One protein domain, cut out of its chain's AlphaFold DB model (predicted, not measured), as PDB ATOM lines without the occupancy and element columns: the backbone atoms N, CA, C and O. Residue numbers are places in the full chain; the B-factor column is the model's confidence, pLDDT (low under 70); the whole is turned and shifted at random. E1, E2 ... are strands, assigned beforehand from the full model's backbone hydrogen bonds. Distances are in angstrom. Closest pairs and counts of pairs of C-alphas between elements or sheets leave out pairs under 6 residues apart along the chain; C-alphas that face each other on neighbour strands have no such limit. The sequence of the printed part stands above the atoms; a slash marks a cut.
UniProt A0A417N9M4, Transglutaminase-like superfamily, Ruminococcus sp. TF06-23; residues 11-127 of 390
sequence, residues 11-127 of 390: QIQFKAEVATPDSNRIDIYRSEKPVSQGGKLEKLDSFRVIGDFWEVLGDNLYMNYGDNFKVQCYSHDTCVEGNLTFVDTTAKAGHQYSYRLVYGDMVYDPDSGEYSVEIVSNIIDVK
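AT A GLANCE: This is residues 11 to 127 of the 390 residues of the protein "Transglutaminase-like superfamily" of Ruminococcus sp. TF06-23 (UniProt A0A417N9M4). Two strongly twisted sheets form a sandwich, their strands crossed: E1, E7, E6, E5 and E4 make one layer, E3, E2, E8 and E10 the other. The layers are only partly face to face, with E4 reaching beyond the other sheet and E9, in a small turned-back loop, far from the middle at another end. The printed part has 117 residues with ten named strands, E1 to E10 in chain order, and no named helix; both sheets are antiparallel, in the orders E1 - E7 - E6 - E5 - E4 and E3 - E2 - E8 - E10. The class is all strand, though under half of the residues are in named elements. The whole is compact, with a radius of gyration of the C-alphas of 14.6 A, and flat, spanning 44 by 39 by 21 A.

HOW THE PARTS SIT: In the larger sheet, E4, residues 55 to 58, E5, residues 61 to 65, E6, residues 71 to 75, and E7, residues 82 to 88, form a meander, each strand the antiparallel neighbour of the one before. N 57 and O 61 are 2.9 A apart, N 64 and O 73 2.9 A, and N 74 and O 85 2.7 A, within hydrogen-bond range. E1, residues 12 to 18, is an edge strand antiparallel to E7, with N 84 and O 16 at 2.8 A. In the other sheet, the hairpin of E2, residues 25 to 31, and E3, residues 42 to 48, has N 44 and O 28 at 2.7 A. E8, residues 96 to 103, is antiparallel to E2, with N 29 and O 100 at 2.8 A, and to E10, residues 124 to 127, with N 126 and O 97 at 2.8 A. The parts of the sheets that face each other are 9.6 A centre to centre, the strands of the one at 43 degrees to those of the other. The closest C-alphas of E3 and E6, Asp 45 and Val 71, are 6.4 A apart; those of E1 and E10, Ile 12 and Val 126, 7.1 A. E9, residues 115 to 117, pairs with no named strand, but residues 107 to 108 pair antiparallel with it.

IN THESE COORDINATES: E1 begins at C-alpha 12 (224.800, 242.624, 186.343) and E10 ends at C-alpha 127 (227.542, 236.423, 182.999). E8 is 23.8 A long, E2 19.9 A, E7 19.0 A, and E1 and E3 18.3 A each.

THE WHOLE: The C-alphas farthest apart, of Gly 94 and Gly 113, are 46.0 A apart. The printed part has no cut, and E8 to E9 is a long link of 11 residues. Mean pLDDT of the printed part is 86.6; residues 20 to 21, 106 to 110 and 114 to 117 are under 70.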
ATOM      1  N   GLN A  11     225.508 245.641 182.507       79.06
ATOM      2  CA  GLN A  11     225.442 245.573 183.973       79.06
ATOM      3  C   GLN A  11     225.013 244.171 184.433       79.06
ATOM      4  O   GLN A  11     224.463 243.376 183.653       79.06
ATOM      5  N   ILE A  12     225.291 243.846 185.696       85.56
ATOM      6  CA  ILE A  12     224.800 242.624 186.343       85.56
ATOM      7  C   ILE A  12     223.865 243.013 187.471       85.56
ATOM      8  O   ILE A  12     224.268 243.753 188.360       85.56
ATOM      9  N   GLN A  13     222.645 242.478 187.443       87.12
ATOM     10  CA  GLN A  13     221.716 242.610 188.548       87.12
ATOM     11  C   GLN A  13     221.614 241.298 189.315       87.12
ATOM     12  O   GLN A  13     221.662 240.202 188.748       87.12
ATOM     13  N   PHE A  14     221.427 241.414 190.615       87.44
ATOM     14  CA  PHE A  14     221.077 240.294 191.467       87.44
ATOM     15  C   PHE A  14     220.165 240.769 192.586       87.44
ATOM     16  O   PHE A  14     220.227 241.922 193.015       87.44
ATOM     17  N   LYS A  15     219.273 239.879 193.018       88.69
ATOM     18  CA  LYS A  15     218.316 240.172 194.078       88.69
ATOM     19  C   LYS A  15     218.713 239.476 195.361       88.69
ATOM     20  O   LYS A  15     219.111 238.306 195.355       88.69
ATOM     21  N   ALA A  16     218.539 240.181 196.462       88.75
ATOM     22  CA  ALA A  16     218.745 239.632 197.784       88.75
ATOM     23  C   ALA A  16     217.592 240.022 198.691       88.75
ATOM     24  O   ALA A  16     217.074 241.128 198.607       88.75
ATOM     25  N   GLU A  17     217.224 239.084 199.546       88.94
ATOM     26  CA  GLU A  17     216.483 239.396 200.750       88.94
ATOM     27  C   GLU A  17     217.524 239.697 201.826       88.94
ATOM     28  O   GLU A  17     218.420 238.878 202.052       88.94
ATOM     29  N   VAL A  18     217.460 240.894 202.398       85.31
ATOM     30  CA  VAL A  18     218.373 241.375 203.436       85.31
ATOM     31  C   VAL A  18     217.550 241.625 204.690       85.31
ATOM     32  O   VAL A  18     216.718 242.525 204.713       85.31
ATOM     33  N   ALA A  19     217.771 240.820 205.723       79.56
ATOM     34  CA  ALA A  19     217.245 241.066 207.067       79.56
ATOM     35  C   ALA A  19     218.319 241.775 207.893       79.56
ATOM     36  O   ALA A  19     219.490 241.507 207.681       79.56
ATOM     37  N   THR A  20     218.005 242.658 208.828       67.12
ATOM     38  CA  THR A  20     219.050 243.451 209.506       67.12
ATOM     39  C   THR A  20     219.126 243.105 210.992       67.12
ATOM     40  O   THR A  20     218.664 243.893 211.814       67.12
ATOM     41  N   PRO A  21     219.679 241.932 211.363       62.78
ATOM     42  CA  PRO A  21     219.802 241.515 212.759       62.78
ATOM     43  C   PRO A  21     220.926 242.290 213.477       62.78
ATOM     44  O   PRO A  21     221.901 241.701 213.904       62.78
ATOM     45  N   ASP A  22     220.821 243.618 213.573       72.25
ATOM     46  CA  ASP A  22     221.759 244.544 214.250       72.25
ATOM     47  C   ASP A  22     222.997 245.006 213.456       72.25
ATOM     48  O   ASP A  22     223.853 245.718 213.982       72.25
ATOM     49  N   SER A  23     223.096 244.677 212.166       78.56
ATOM     50  CA  SER A  23     224.179 245.190 211.315       78.56
ATOM     51  C   SER A  23     223.849 246.551 210.699       78.56
ATOM     52  O   SER A  23     222.745 246.760 210.193       78.56
ATOM     53  N   ASN A  24     224.837 247.450 210.641       83.50
ATOM     54  CA  ASN A  24     224.688 248.752 209.991       83.50
ATOM     55  C   ASN A  24     225.164 248.747 208.536       83.50
ATOM     56  O   ASN A  24     225.046 249.777 207.858       83.50
ATOM     57  N   ARG A  25     225.731 247.639 208.042       88.44
ATOM     58  CA  ARG A  25     226.438 247.598 206.757       88.44
ATOM     59  C   ARG A  25     226.170 246.319 205.974       88.44
ATOM     60  O   ARG A  25     226.223 245.221 206.516       88.44
ATOM     61  N   ILE A  26     226.009 246.466 204.662       91.44
ATOM     62  CA  ILE A  26     226.045 245.354 203.706       91.44
ATOM     63  C   ILE A  26     227.208 245.567 202.749       91.44
ATOM     64  O   ILE A  26     227.258 246.555 202.017       91.44
ATOM     65  N   ASP A  27     228.118 244.606 202.725       93.62
ATOM     66  CA  ASP A  27     229.241 244.548 201.811       93.62
ATOM     67  C   ASP A  27     228.929 243.646 200.623       93.62
ATOM     68  O   ASP A  27     228.405 242.538 200.753       93.62
ATOM     69  N   ILE A  28     229.310 244.110 199.439       95.19
ATOM     70  CA  ILE A  28     229.182 243.358 198.200       95.19
ATOM     71  C   ILE A  28     230.563 242.912 197.783       95.19
ATOM     72  O   ILE A  28     231.441 243.734 197.541       95.19
ATOM     73  N   TYR A  29     230.737 241.608 197.632       96.44
ATOM     74  CA  TYR A  29     231.955 241.012 197.118       96.44
ATOM     75  C   TYR A  29     231.742 240.534 195.689       96.44
ATOM     76  O   TYR A  29     230.703 239.958 195.356       96.44
ATOM     77  N   ARG A  30     232.760 240.734 194.853       96.81
ATOM     78  CA  ARG A  30     232.812 240.236 193.481       96.81
ATOM     79  C   ARG A  30     234.108 239.480 193.246       96.81
ATOM     80  O   ARG A  30     235.161 239.876 193.730       96.81
ATOM     81  N   SER A  31     234.043 238.419 192.451       97.12
ATOM     82  CA  SER A  31     235.224 237.793 191.868       97.12
ATOM     83  C   SER A  31     235.276 238.007 190.360       97.12
ATOM     84  O   SER A  31     234.286 237.793 189.659       97.12
ATOM     85  N   GLU A  32     236.450 238.394 189.854       94.56
ATOM     86  CA  GLU A  32     236.745 238.524 188.418       94.56
ATOM     87  C   GLU A  32     236.854 237.168 187.705       94.56
ATOM     88  O   GLU A  32     236.916 237.108 186.482       94.56
ATOM     89  N   LYS A  33     236.901 236.057 188.432       93.19
ATOM     90  CA  LYS A  33     236.817 234.708 187.872       93.19
ATOM     91  C   LYS A  33     235.750 233.970 188.672       93.19
ATOM     92  O   LYS A  33     235.663 234.215 189.867       93.19
ATOM     93  N   PRO A  34     234.948 233.072 188.083       92.44
ATOM     94  CA  PRO A  34     234.023 232.289 188.885       92.44
ATOM     95  C   PRO A  34     234.743 231.607 190.059       92.44
ATOM     96  O   PRO A  34     235.812 231.021 189.868       92.44
ATOM     97  N   VAL A  35     234.187 231.686 191.269       93.31
ATOM     98  CA  VAL A  35     234.769 231.086 192.487       93.31
ATOM     99  C   VAL A  35     234.904 229.575 192.317       93.31
ATOM    100  O   VAL A  35     235.928 229.001 192.674       93.31
ATOM    101  N   SER A  36     233.940 228.953 191.633       88.00
ATOM    102  CA  SER A  36     233.979 227.552 191.183       88.00
ATOM    103  C   SER A  36     235.203 227.203 190.317       88.00
ATOM    104  O   SER A  36     235.547 226.036 190.164       88.00
ATOM    105  N   GLN A  37     235.888 228.203 189.761       91.62
ATOM    106  CA  GLN A  37     237.097 228.068 188.951       91.62
ATOM    107  C   GLN A  37     238.337 228.644 189.660       91.62
ATOM    108  O   GLN A  37     239.328 228.968 189.001       91.62
ATOM    109  N   GLY A  38     238.300 228.807 190.986       93.12
ATOM    110  CA  GLY A  38     239.403 229.355 191.781       93.12
ATOM    111  C   GLY A  38     239.483 230.883 191.772       93.12
ATOM    112  O   GLY A  38     240.556 231.442 191.980       93.12
ATOM    113  N   GLY A  39     238.382 231.572 191.467       94.88
ATOM    114  CA  GLY A  39     238.288 233.016 191.657       94.88
ATOM    115  C   GLY A  39     238.284 233.412 193.132       94.88
ATOM    116  O   GLY A  39     237.699 232.725 193.968       94.88
ATOM    117  N   LYS A  40     238.923 234.542 193.448       96.25
ATOM    118  CA  LYS A  40     238.923 235.142 194.786       96.25
ATOM    119  C   LYS A  40     237.870 236.244 194.870       96.25
ATOM    120  O   LYS A  40     237.794 237.076 193.965       96.25
ATOM    121  N   LEU A  41     237.051 236.230 195.918       96.38
ATOM    122  CA  LEU A  41     236.106 237.306 196.211       96.38
ATOM    123  C   LEU A  41     236.855 238.491 196.825       96.38
ATOM    124  O   LEU A  41     237.595 238.332 197.793       96.38
ATOM    125  N   GLU A  42     236.634 239.674 196.268       96.81
ATOM    126  CA  GLU A  42     237.152 240.941 196.774       96.81
ATOM    127  C   GLU A  42     235.990 241.909 196.968       96.81
ATOM    128  O   GLU A  42     235.004 241.864 196.226       96.81
ATOM    129  N   LYS A  43     236.089 242.769 197.984       96.69
ATOM    130  CA  LYS A  43     235.046 243.748 198.280       96.69
ATOM    131  C   LYS A  43     234.916 244.709 197.099       96.69
ATOM    132  O   LYS A  43     235.851 245.430 196.751       96.69
ATOM    133  N   LEU A  44     233.755 244.680 196.462       96.50
ATOM    134  CA  LEU A  44     233.397 245.542 195.348       96.50
ATOM    135  C   LEU A  44     232.885 246.882 195.861       96.50
ATOM    136  O   LEU A  44     233.353 247.922 195.394       96.50
ATOM    137  N   ASP A  45     231.925 246.834 196.787       96.50
ATOM    138  CA  ASP A  45     231.252 248.011 197.322       96.50
ATOM    139  C   ASP A  45     230.632 247.749 198.703       96.50
ATOM    140  O   ASP A  45     230.666 246.621 199.198       96.50
ATOM    141  N   SER A  46     230.087 248.791 199.329       94.56
ATOM    142  CA  SER A  46     229.425 248.713 200.637       94.56
ATOM    143  C   SER A  46     228.287 249.720 200.749       94.56
ATOM    144  O   SER A  46     228.354 250.778 200.132       94.56
ATOM    145  N   PHE A  47     227.266 249.396 201.537       92.19
ATOM    146  CA  PHE A  47     226.086 250.229 201.771       92.19
ATOM    147  C   PHE A  47     225.818 250.352 203.266       92.19
ATOM    148  O   PHE A  47     225.956 249.359 203.986       92.19
ATOM    149  N   ARG A  48     225.390 251.531 203.739       89.50
ATOM    150  CA  ARG A  48     224.805 251.642 205.082       89.50
ATOM    151  C   ARG A  48     223.352 251.201 205.052       89.50
ATOM    152  O   ARG A  48     222.610 251.540 204.137       89.50
ATOM    153  N   VAL A  49     222.948 250.462 206.076       81.69
ATOM    154  CA  VAL A  49     221.595 249.914 206.186       81.69
ATOM    155  C   VAL A  49     220.565 251.017 206.435       81.69
ATOM    156  O   VAL A  49     219.535 251.056 205.760       81.69
ATOM    157  N   ILE A  50     220.880 251.955 207.336       77.19
ATOM    158  CA  ILE A  50     220.052 253.114 207.696       77.19
ATOM    159  C   ILE A  50     220.904 254.391 207.643       77.19
ATOM    160  O   ILE A  50     222.105 254.369 207.917       77.19
ATOM    161  N   GLY A  51     220.261 255.521 207.333       73.25
ATOM    162  CA  GLY A  51     220.840 256.861 207.476       73.25
ATOM    163  C   GLY A  51     221.465 257.445 206.209       73.25
ATOM    164  O   GLY A  51     221.893 258.597 206.236       73.25
ATOM    165  N   ASP A  52     221.482 256.694 205.107       78.56
ATOM    166  CA  ASP A  52     221.859 257.227 203.799       78.56
ATOM    167  C   ASP A  52     220.691 257.959 203.127       78.56
ATOM    168  O   ASP A  52     219.516 257.648 203.334       78.56
ATOM    169  N   PHE A  53     221.024 258.931 202.278       80.50
ATOM    170  CA  PHE A  53     220.045 259.632 201.455       80.50
ATOM    171  C   PHE A  53     219.781 258.853 200.167       80.50
ATOM    172  O   PHE A  53     220.656 258.748 199.310       80.50
ATOM    173  N   TRP A  54     218.555 258.353 200.012       87.44
ATOM    174  CA  TRP A  54     218.129 257.645 198.809       87.44
ATOM    175  C   TRP A  54     217.492 258.584 197.783       87.44
ATOM    176  O   TRP A  54     216.669 259.440 198.113       87.44
ATOM    177  N   GLU A  55     217.835 258.383 196.513       87.19
ATOM    178  CA  GLU A  55     217.177 259.028 195.384       87.19
ATOM    179  C   GLU A  55     215.780 258.427 195.183       87.19
ATOM    180  O   GLU A  55     215.617 257.210 195.086       87.19
ATOM    181  N   VAL A  56     214.761 259.283 195.095       88.38
ATOM    182  CA  VAL A  56     213.375 258.867 194.848       88.38
ATOM    183  C   VAL A  56     213.142 258.753 193.346       88.38
ATOM    184  O   VAL A  56     213.123 259.763 192.642       88.38
ATOM    185  N   LEU A  57     212.913 257.534 192.860       80.56
ATOM    186  CA  LEU A  57     212.685 257.263 191.437       80.56
ATOM    187  C   LEU A  57     211.193 257.246 191.050       80.56
ATOM    188  O   LEU A  57     210.868 257.384 189.869       80.56
ATOM    189  N   GLY A  58     210.286 257.125 192.028       71.56
ATOM    190  CA  GLY A  58     208.822 257.123 191.854       71.56
ATOM    191  C   GLY A  58     208.160 255.852 192.404       71.56
ATOM    192  O   GLY A  58     208.837 254.852 192.568       71.56
ATOM    193  N   ASP A  59     206.857 255.878 192.715       77.56
ATOM    194  CA  ASP A  59     206.074 254.723 193.220       77.56
ATOM    195  C   ASP A  59     206.771 253.888 194.321       77.56
ATOM    196  O   ASP A  59     206.895 252.671 194.208       77.56
ATOM    197  N   ASN A  60     207.244 254.542 195.390       83.38
ATOM    198  CA  ASN A  60     208.013 253.921 196.481       83.38
ATOM    199  C   ASN A  60     209.284 253.185 196.022       83.38
ATOM    200  O   ASN A  60     209.794 252.355 196.754       83.38
ATOM    201  N   LEU A  61     209.808 253.470 194.828       88.38
ATOM    202  CA  LEU A  61     211.095 252.966 194.370       88.38
ATOM    203  C   LEU A  61     212.190 253.971 194.715       88.38
ATOM    204  O   LEU A  61     212.172 255.126 194.269       88.38
ATOM    205  N   TYR A  62     213.169 253.492 195.466       90.19
ATOM    206  CA  TYR A  62     214.315 254.254 195.926       90.19
ATOM    207  C   TYR A  62     215.592 253.652 195.348       90.19
ATOM    208  O   TYR A  62     215.679 252.436 195.164       90.19
ATOM    209  N   MET A  63     216.589 254.493 195.074       92.69
ATOM    210  CA  MET A  63     217.928 254.053 194.685       92.69
ATOM    211  C   MET A  63     219.011 254.721 195.533       92.69
ATOM    212  O   MET A  63     218.921 255.903 195.851       92.69
ATOM    213  N   ASN A  64     220.051 253.969 195.871       92.12
ATOM    214  CA  ASN A  64     221.267 254.492 196.480       92.12
ATOM    215  C   ASN A  64     222.505 253.861 195.826       92.12
ATOM    216  O   ASN A  64     222.430 252.777 195.242       92.12
ATOM    217  N   TYR A  65     223.642 254.542 195.905       92.94
ATOM    218  CA  TYR A  65     224.936 254.021 195.480       92.94
ATOM    219  C   TYR A  65     225.691 253.461 196.678       92.94
ATOM    220  O   TYR A  65     225.564 253.963 197.791       92.94
ATOM    221  N   GLY A  66     226.509 252.441 196.433       93.19
ATOM    222  CA  GLY A  66     227.509 252.042 197.412       93.19
ATOM    223  C   GLY A  66     228.598 253.107 197.538       93.19
ATOM    224  O   GLY A  66     228.767 253.943 196.646       93.19
ATOM    225  N   ASP A  67     229.368 253.050 198.624       94.25
ATOM    226  CA  ASP A  67     230.418 254.020 198.964       94.25
ATOM    227  C   ASP A  67     231.418 254.302 197.823       94.25
ATOM    228  O   ASP A  67     232.014 255.377 197.755       94.25
ATOM    229  N   ASN A  68     231.637 253.332 196.930       94.75
ATOM    230  CA  ASN A  68     232.578 253.427 195.812       94.75
ATOM    231  C   ASN A  68     231.902 253.695 194.463       94.75
ATOM    232  O   ASN A  68     232.583 253.682 193.434       94.75
ATOM    233  N   PHE A  69     230.584 253.908 194.446       93.19
ATOM    234  CA  PHE A  69     229.778 254.171 193.252       93.19
ATOM    235  C   PHE A  69     229.893 253.087 192.168       93.19
ATOM    236  O   PHE A  69     229.755 253.369 190.976       93.19
ATOM    237  N   LYS A  70     230.161 251.832 192.553       94.75
ATOM    238  CA  LYS A  70     230.254 250.704 191.611       94.75
ATOM    239  C   LYS A  70     228.947 249.938 191.530       94.75
ATOM    240  O   LYS A  70     228.582 249.467 190.447       94.75
ATOM    241  N   VAL A  71     228.249 249.822 192.656       94.62
ATOM    242  CA  VAL A  71     226.955 249.151 192.737       94.62
ATOM    243  C   VAL A  71     225.860 250.154 193.075       94.62
ATOM    244  O   VAL A  71     226.032 251.008 193.939       94.62
ATOM    245  N   GLN A  72     224.724 250.034 192.395       94.12
ATOM    246  CA  GLN A  72     223.471 250.679 192.782       94.12
ATOM    247  C   GLN A  72     222.603 249.672 193.533       94.12
ATOM    248  O   GLN A  72     222.529 248.511 193.131       94.12
ATOM    249  N   CYS A  73     221.934 250.105 194.591       93.38
ATOM    250  CA  CYS A  73     220.905 249.344 195.283       93.38
ATOM    251  C   CYS A  73     219.547 249.993 195.023       93.38
ATOM    252  O   CYS A  73     219.427 251.212 195.089       93.38
ATOM    253  N   TYR A  74     218.543 249.175 194.733       92.50
ATOM    254  CA  TYR A  74     217.154 249.568 194.555       92.50
ATOM    255  C   TYR A  74     216.304 248.882 195.616       92.50
ATOM    256  O   TYR A  74     216.395 247.661 195.791       92.50
ATOM    257  N   SER A  75     215.461 249.669 196.273       90.62
ATOM    258  CA  SER A  75     214.597 249.239 197.370       90.62
ATOM    259  C   SER A  75     213.185 249.794 197.192       90.62
ATOM    260  O   SER A  75     212.992 250.805 196.513       90.62
ATOM    261  N   HIS A  76     212.200 249.114 197.785       90.00
ATOM    262  CA  HIS A  76     210.840 249.652 197.921       90.00
ATOM    263  C   HIS A  76     210.642 250.439 199.229       90.00
ATOM    264  O   HIS A  76     209.528 250.845 199.556       90.00
ATOM    265  N   ASP A  77     211.732 250.632 199.969       87.25
ATOM    266  CA  ASP A  77     211.822 251.441 201.175       87.25
ATOM    267  C   ASP A  77     213.078 252.329 201.107       87.25
ATOM    268  O   ASP A  77     213.913 252.217 200.211       87.25
ATOM    269  N   THR A  78     213.218 253.219 202.074       85.12
ATOM    270  CA  THR A  78     214.319 254.175 202.236       85.12
ATOM    271  C   THR A  78     215.545 253.588 202.951       85.12
ATOM    272  O   THR A  78     216.436 254.330 203.361       85.12
ATOM    273  N   CYS A  79     215.607 252.265 203.103       84.19
ATOM    274  CA  CYS A  79     216.693 251.526 203.749       84.19
ATOM    275  C   CYS A  79     217.137 250.303 202.918       84.19
ATOM    276  O   CYS A  79     216.439 249.846 202.004       84.19
ATOM    277  N   VAL A  80     218.324 249.763 203.239       83.62
ATOM    278  CA  VAL A  80     218.867 248.513 202.662       83.62
ATOM    279  C   VAL A  80     218.287 247.313 203.426       83.62
ATOM    280  O   VAL A  80     219.019 246.532 204.028       83.62
ATOM    281  N   GLU A  81     216.967 247.161 203.410       85.94
ATOM    282  CA  GLU A  81     216.263 246.068 204.086       85.94
ATOM    283  C   GLU A  81     215.177 245.459 203.187       85.94
ATOM    284  O   GLU A  81     214.622 246.104 202.294       85.94
ATOM    285  N   GLY A  82     214.883 244.180 203.406       88.56
ATOM    286  CA  GLY A  82     213.863 243.439 202.688       88.56
ATOM    287  C   GLY A  82     214.329 243.000 201.304       88.56
ATOM    288  O   GLY A  82     215.448 242.520 201.119       88.56
ATOM    289  N   ASN A  83     213.438 243.106 200.317       90.94
ATOM    290  CA  ASN A  83     213.688 242.625 198.960       90.94
ATOM    291  C   ASN A  83     214.409 243.680 198.122       90.94
ATOM    292  O   ASN A  83     213.787 244.566 197.532       90.94
ATOM    293  N   LEU A  84     215.723 243.521 198.023       91.62
ATOM    294  CA  LEU A  84     216.617 244.458 197.367       91.62
ATOM    295  C   LEU A  84     217.061 243.977 195.993       91.62
ATOM    296  O   LEU A  84     217.125 242.783 195.679       91.62
ATOM    297  N   THR A  85     217.414 244.949 195.168       92.19
ATOM    298  CA  THR A  85     218.010 244.749 193.854       92.19
ATOM    299  C   THR A  85     219.343 245.478 193.795       92.19
ATOM    300  O   THR A  85     219.382 246.694 193.903       92.19
ATOM    301  N   PHE A  86     220.428 244.749 193.561       92.62
ATOM    302  CA  PHE A  86     221.762 245.318 193.387       92.62
ATOM    303  C   PHE A  86     222.171 245.271 191.920       92.62
ATOM    304  O   PHE A  86     221.930 244.263 191.257       92.62
ATOM    305  N   VAL A  87     222.804 246.332 191.422       92.25
ATOM    306  CA  VAL A  87     223.242 246.477 190.030       92.25
ATOM    307  C   VAL A  87     224.720 246.862 189.978       92.25
ATOM    308  O   VAL A  87     225.081 248.000 190.266       92.25
ATOM    309  N   ASP A  88     225.585 245.925 189.584       93.62
ATOM    310  CA  ASP A  88     226.995 246.199 189.287       93.62
ATOM    311  C   ASP A  88     227.109 246.912 187.935       93.62
ATOM    312  O   ASP A  88     226.975 246.307 186.863       93.62
ATOM    313  N   THR A  89     227.388 248.210 188.004       89.81
ATOM    314  CA  THR A  89     227.498 249.105 186.846       89.81
ATOM    315  C   THR A  89     228.834 248.985 186.106       89.81
ATOM    316  O   THR A  89     229.002 249.530 185.015       89.81
ATOM    317  N   THR A  90     229.789 248.245 186.674       91.75
ATOM    318  CA  THR A  90     231.165 248.125 186.173       91.75
ATOM    319  C   THR A  90     231.423 246.816 185.418       91.75
ATOM    320  O   THR A  90     232.510 246.613 184.864       91.75
ATOM    321  N   ALA A  91     230.425 245.930 185.362       91.38
ATOM    322  CA  ALA A  91     230.525 244.628 184.718       91.38
ATOM    323  C   ALA A  91     230.855 244.735 183.215       91.38
ATOM    324  O   ALA A  91     230.333 245.565 182.465       91.38
ATOM    325  N   LYS A  92     231.726 243.847 182.726       91.12
ATOM    326  CA  LYS A  92     232.137 243.819 181.316       91.12
ATOM    327  C   LYS A  92     231.336 242.778 180.548       91.12
ATOM    328  O   LYS A  92     231.411 241.591 180.843       91.12
ATOM    329  N   ALA A  93     230.619 243.206 179.510       89.69
ATOM    330  CA  ALA A  93     229.837 242.312 178.660       89.69
ATOM    331  C   ALA A  93     230.690 241.143 178.138       89.69
ATOM    332  O   ALA A  93     231.776 241.359 177.600       89.69
ATOM    333  N   GLY A  94     230.169 239.923 178.273       87.75
ATOM    334  CA  GLY A  94     230.826 238.662 177.928       87.75
ATOM    335  C   GLY A  94     231.607 238.015 179.069       87.75
ATOM    336  O   GLY A  94     231.902 236.823 178.971       87.75
ATOM    337  N   HIS A  95     231.904 238.763 180.131       89.75
ATOM    338  CA  HIS A  95     232.629 238.283 181.300       89.75
ATOM    339  C   HIS A  95     231.680 237.643 182.319       89.75
ATOM    340  O   HIS A  95     230.523 238.055 182.436       89.75
ATOM    341  N   GLN A  96     232.158 236.617 183.022       91.81
ATOM    342  CA  GLN A  96     231.415 235.919 184.072       91.81
ATOM    343  C   GLN A  96     232.064 236.202 185.422       91.81
ATOM    344  O   GLN A  96     233.276 236.058 185.564       91.81
ATOM    345  N   TYR A  97     231.243 236.600 186.382       93.62
ATOM    346  CA  TYR A  97     231.642 237.019 187.718       93.62
ATOM    347  C   TYR A  97     230.945 236.153 188.762       93.62
ATOM    348  O   TYR A  97     229.867 235.624 188.488       93.62
ATOM    349  N   SER A  98     231.524 236.071 189.958       95.56
ATOM    350  CA  SER A  98     230.819 235.579 191.145       95.56
ATOM    351  C   SER A  98     230.492 236.727 192.083       95.56
ATOM    352  O   SER A  98     231.334 237.607 192.251       95.56
ATOM    353  N   TYR A  99     229.330 236.690 192.731       95.38
ATOM    354  CA  TYR A  99     228.927 237.677 193.736       95.38
ATOM    355  C   TYR A  99     228.506 237.018 195.045       95.38
ATOM    356  O   TYR A  99     227.965 235.909 195.045       95.38
ATOM    357  N   ARG A 100     228.737 237.736 196.144       94.50
ATOM    358  CA  ARG A 100     228.280 237.406 197.497       94.50
ATOM    359  C   ARG A 100     228.009 238.696 198.268       94.50
ATOM    360  O   ARG A 100     228.728 239.675 198.087       94.50
ATOM    361  N   LEU A 101     227.002 238.668 199.131       93.50
ATOM    362  CA  LEU A 101     226.762 239.683 200.147       93.50
ATOM    363  C   LEU A 101     227.298 239.205 201.495       93.50
ATOM    364  O   LEU A 101     227.222 238.013 201.803       93.50
ATOM    365  N   VAL A 102     227.829 240.139 202.272       91.31
ATOM    366  CA  VAL A 102     228.345 239.916 203.623       91.31
ATOM    367  C   VAL A 102     227.838 241.052 204.503       91.31
ATOM    368  O   VAL A 102     227.865 242.205 204.075       91.31
ATOM    369  N   TYR A 103     227.361 240.755 205.707       88.12
ATOM    370  CA  TYR A 103     227.087 241.811 206.684       88.12
ATOM    371  C   TYR A 103     228.419 242.379 207.167       88.12
ATOM    372  O   TYR A 103     229.293 241.639 207.606       88.12
ATOM    373  N   GLY A 104     228.599 243.688 206.996       77.38
ATOM    374  CA  GLY A 104     229.902 244.347 207.135       77.38
ATOM    375  C   GLY A 104     230.361 244.557 208.580       77.38
ATOM    376  O   GLY A 104     231.512 244.928 208.790       77.38
ATOM    377  N   ASP A 105     229.480 244.305 209.550       79.06
ATOM    378  CA  ASP A 105     229.722 244.468 210.984       79.06
ATOM    379  C   ASP A 105     229.444 243.149 211.725       79.06
ATOM    380  O   ASP A 105     228.680 242.314 211.236       79.06
ATOM    381  N   MET A 106     230.038 242.971 212.912       69.19
ATOM    382  CA  MET A 106     229.780 241.803 213.762       69.19
ATOM    383  C   MET A 106     228.318 241.785 214.219       69.19
ATOM    384  O   MET A 106     227.825 242.768 214.770       69.19
ATOM    385  N   VAL A 107     227.646 240.658 213.999       68.75
ATOM    386  CA  VAL A 107     226.249 240.432 214.385       68.75
ATOM    387  C   VAL A 107     226.214 239.671 215.709       68.75
ATOM    388  O   VAL A 107     227.033 238.773 215.925       68.75
ATOM    389  N   TYR A 108     225.291 240.046 216.596       68.44
ATOM    390  CA  TYR A 108     225.050 239.342 217.852       68.44
ATOM    391  C   TYR A 108     224.457 237.952 217.594       68.44
ATOM    392  O   TYR A 108     223.470 237.811 216.871       68.44
ATOM    393  N   ASP A 109     225.056 236.932 218.202       66.62
ATOM    394  CA  ASP A 109     224.541 235.570 218.205       66.62
ATOM    395  C   ASP A 109     223.838 235.282 219.541       66.62
ATOM    396  O   ASP A 109     224.500 235.218 220.582       66.62
ATOM    397  N   PRO A 110     222.503 235.108 219.548       66.44
ATOM    398  CA  PRO A 110     221.753 234.861 220.773       66.44
ATOM    399  C   PRO A 110     222.048 233.492 221.401       66.44
ATOM    400  O   PRO A 110     221.807 233.330 222.597       66.44
ATOM    401  N   ASP A 111     222.574 232.529 220.636       70.56
ATOM    402  CA  ASP A 111     222.869 231.182 221.131       70.56
ATOM    403  C   ASP A 111     224.235 231.118 221.836       70.56
ATOM    404  O   ASP A 111     224.398 230.373 222.806       70.56
ATOM    405  N   SER A 112     225.215 231.912 221.385       70.38
ATOM    406  CA  SER A 112     226.548 231.999 222.006       70.38
ATOM    407  C   SER A 112     226.733 233.205 222.932       70.38
ATOM    408  O   SER A 112     227.615 233.187 223.791       70.38
ATOM    409  N   GLY A 113     225.902 234.242 222.801       70.25
ATOM    410  CA  GLY A 113     225.994 235.476 223.578       70.25
ATOM    411  C   GLY A 113     227.126 236.417 223.146       70.25
ATOM    412  O   GLY A 113     227.416 237.373 223.868       70.25
ATOM    413  N   GLU A 114     227.758 236.177 221.993       66.06
ATOM    414  CA  GLU A 114     228.885 236.960 221.475       66.06
ATOM    415  C   GLU A 114     228.539 237.706 220.172       66.06
ATOM    416  O   GLU A 114     227.716 237.276 219.368       66.06
ATOM    417  N   TYR A 115     229.209 238.839 219.932       63.50
ATOM    418  CA  TYR A 115     229.237 239.502 218.623       63.50
ATOM    419  C   TYR A 115     230.311 238.833 217.761       63.50
ATOM    420  O   TYR A 115     231.458 239.280 217.768       63.50
ATOM    421  N   SER A 116     230.003 237.736 217.069       63.03
ATOM    422  CA  SER A 116     231.057 237.013 216.334       63.03
ATOM    423  C   SER A 116     230.615 236.222 215.102       63.03
ATOM    424  O   SER A 116     231.453 235.554 214.490       63.03
ATOM    425  N   VAL A 117     229.359 236.327 214.652       66.56
ATOM    426  CA  VAL A 117     228.912 235.584 213.461       66.56
ATOM    427  C   VAL A 117     229.016 236.437 212.196       66.56
ATOM    428  O   VAL A 117     228.347 237.459 212.044       66.56
ATOM    429  N   GLU A 118     229.842 235.986 211.248       76.81
ATOM    430  CA  GLU A 118     229.861 236.512 209.881       76.81
ATOM    431  C   GLU A 118     228.651 235.957 209.118       76.81
ATOM    432  O   GLU A 118     228.609 234.785 208.730       76.81
ATOM    433  N   ILE A 119     227.648 236.801 208.882       83.31
ATOM    434  CA  ILE A 119     226.504 236.417 208.057       83.31
ATOM    435  C   ILE A 119     226.872 236.645 206.586       83.31
ATOM    436  O   ILE A 119     227.067 237.775 206.132       83.31
ATOM    437  N   VAL A 120     226.948 235.556 205.818       88.38
ATOM    438  CA  VAL A 120     227.276 235.581 204.385       88.38
ATOM    439  C   VAL A 120     226.171 234.961 203.543       88.38
ATOM    440  O   VAL A 120     225.566 233.952 203.900       88.38
ATOM    441  N   SER A 121     225.938 235.518 202.357       90.50
ATOM    442  CA  SER A 121     225.023 234.918 201.391       90.50
ATOM    443  C   SER A 121     225.648 233.716 200.671       90.50
ATOM    444  O   SER A 121     226.872 233.536 200.590       90.50
ATOM    445  N   ASN A 122     224.795 232.943 199.994       91.06
ATOM    446  CA  ASN A 122     225.241 232.038 198.939       91.06
ATOM    447  C   ASN A 122     226.014 232.799 197.841       91.06
ATOM    448  O   ASN A 122     225.847 234.009 197.679       91.06
ATOM    449  N   ILE A 123     226.851 232.088 197.082       93.19
ATOM    450  CA  ILE A 123     227.534 232.646 195.905       93.19
ATOM    451  C   ILE A 123     226.644 232.450 194.680       93.19
ATOM    452  O   ILE A 123     226.010 231.403 194.527       93.19
ATOM    453  N   ILE A 124     226.614 233.447 193.799       91.19
ATOM    454  CA  ILE A 124     225.995 233.341 192.474       91.19
ATOM    455  C   ILE A 124     227.023 233.627 191.387       91.19
ATOM    456  O   ILE A 124     227.802 234.566 191.512       91.19
ATOM    457  N   ASP A 125     226.979 232.852 190.304       90.56
ATOM    458  CA  ASP A 125     227.783 233.087 189.107       90.56
ATOM    459  C   ASP A 125     226.908 233.728 188.028       90.56
ATOM    460  O   ASP A 125     225.918 233.144 187.587       90.56
ATOM    461  N   VAL A 126     227.278 234.924 187.569       88.69
ATOM    462  CA  VAL A 126     226.489 235.684 186.593       88.69
ATOM    463  C   VAL A 126     227.368 236.158 185.447       88.69
ATOM    464  O   VAL A 126     228.447 236.721 185.638       88.69
ATOM    465  N   LYS A 127     226.896 235.935 184.217       88.12
ATOM    466  CA  LYS A 127     227.542 236.423 182.999       88.12
ATOM    467  C   LYS A 127     226.900 237.729 182.543       88.12
ATOM    468  O   LYS A 127     225.696 237.775 182.301       88.12
TER     469      LYS A 127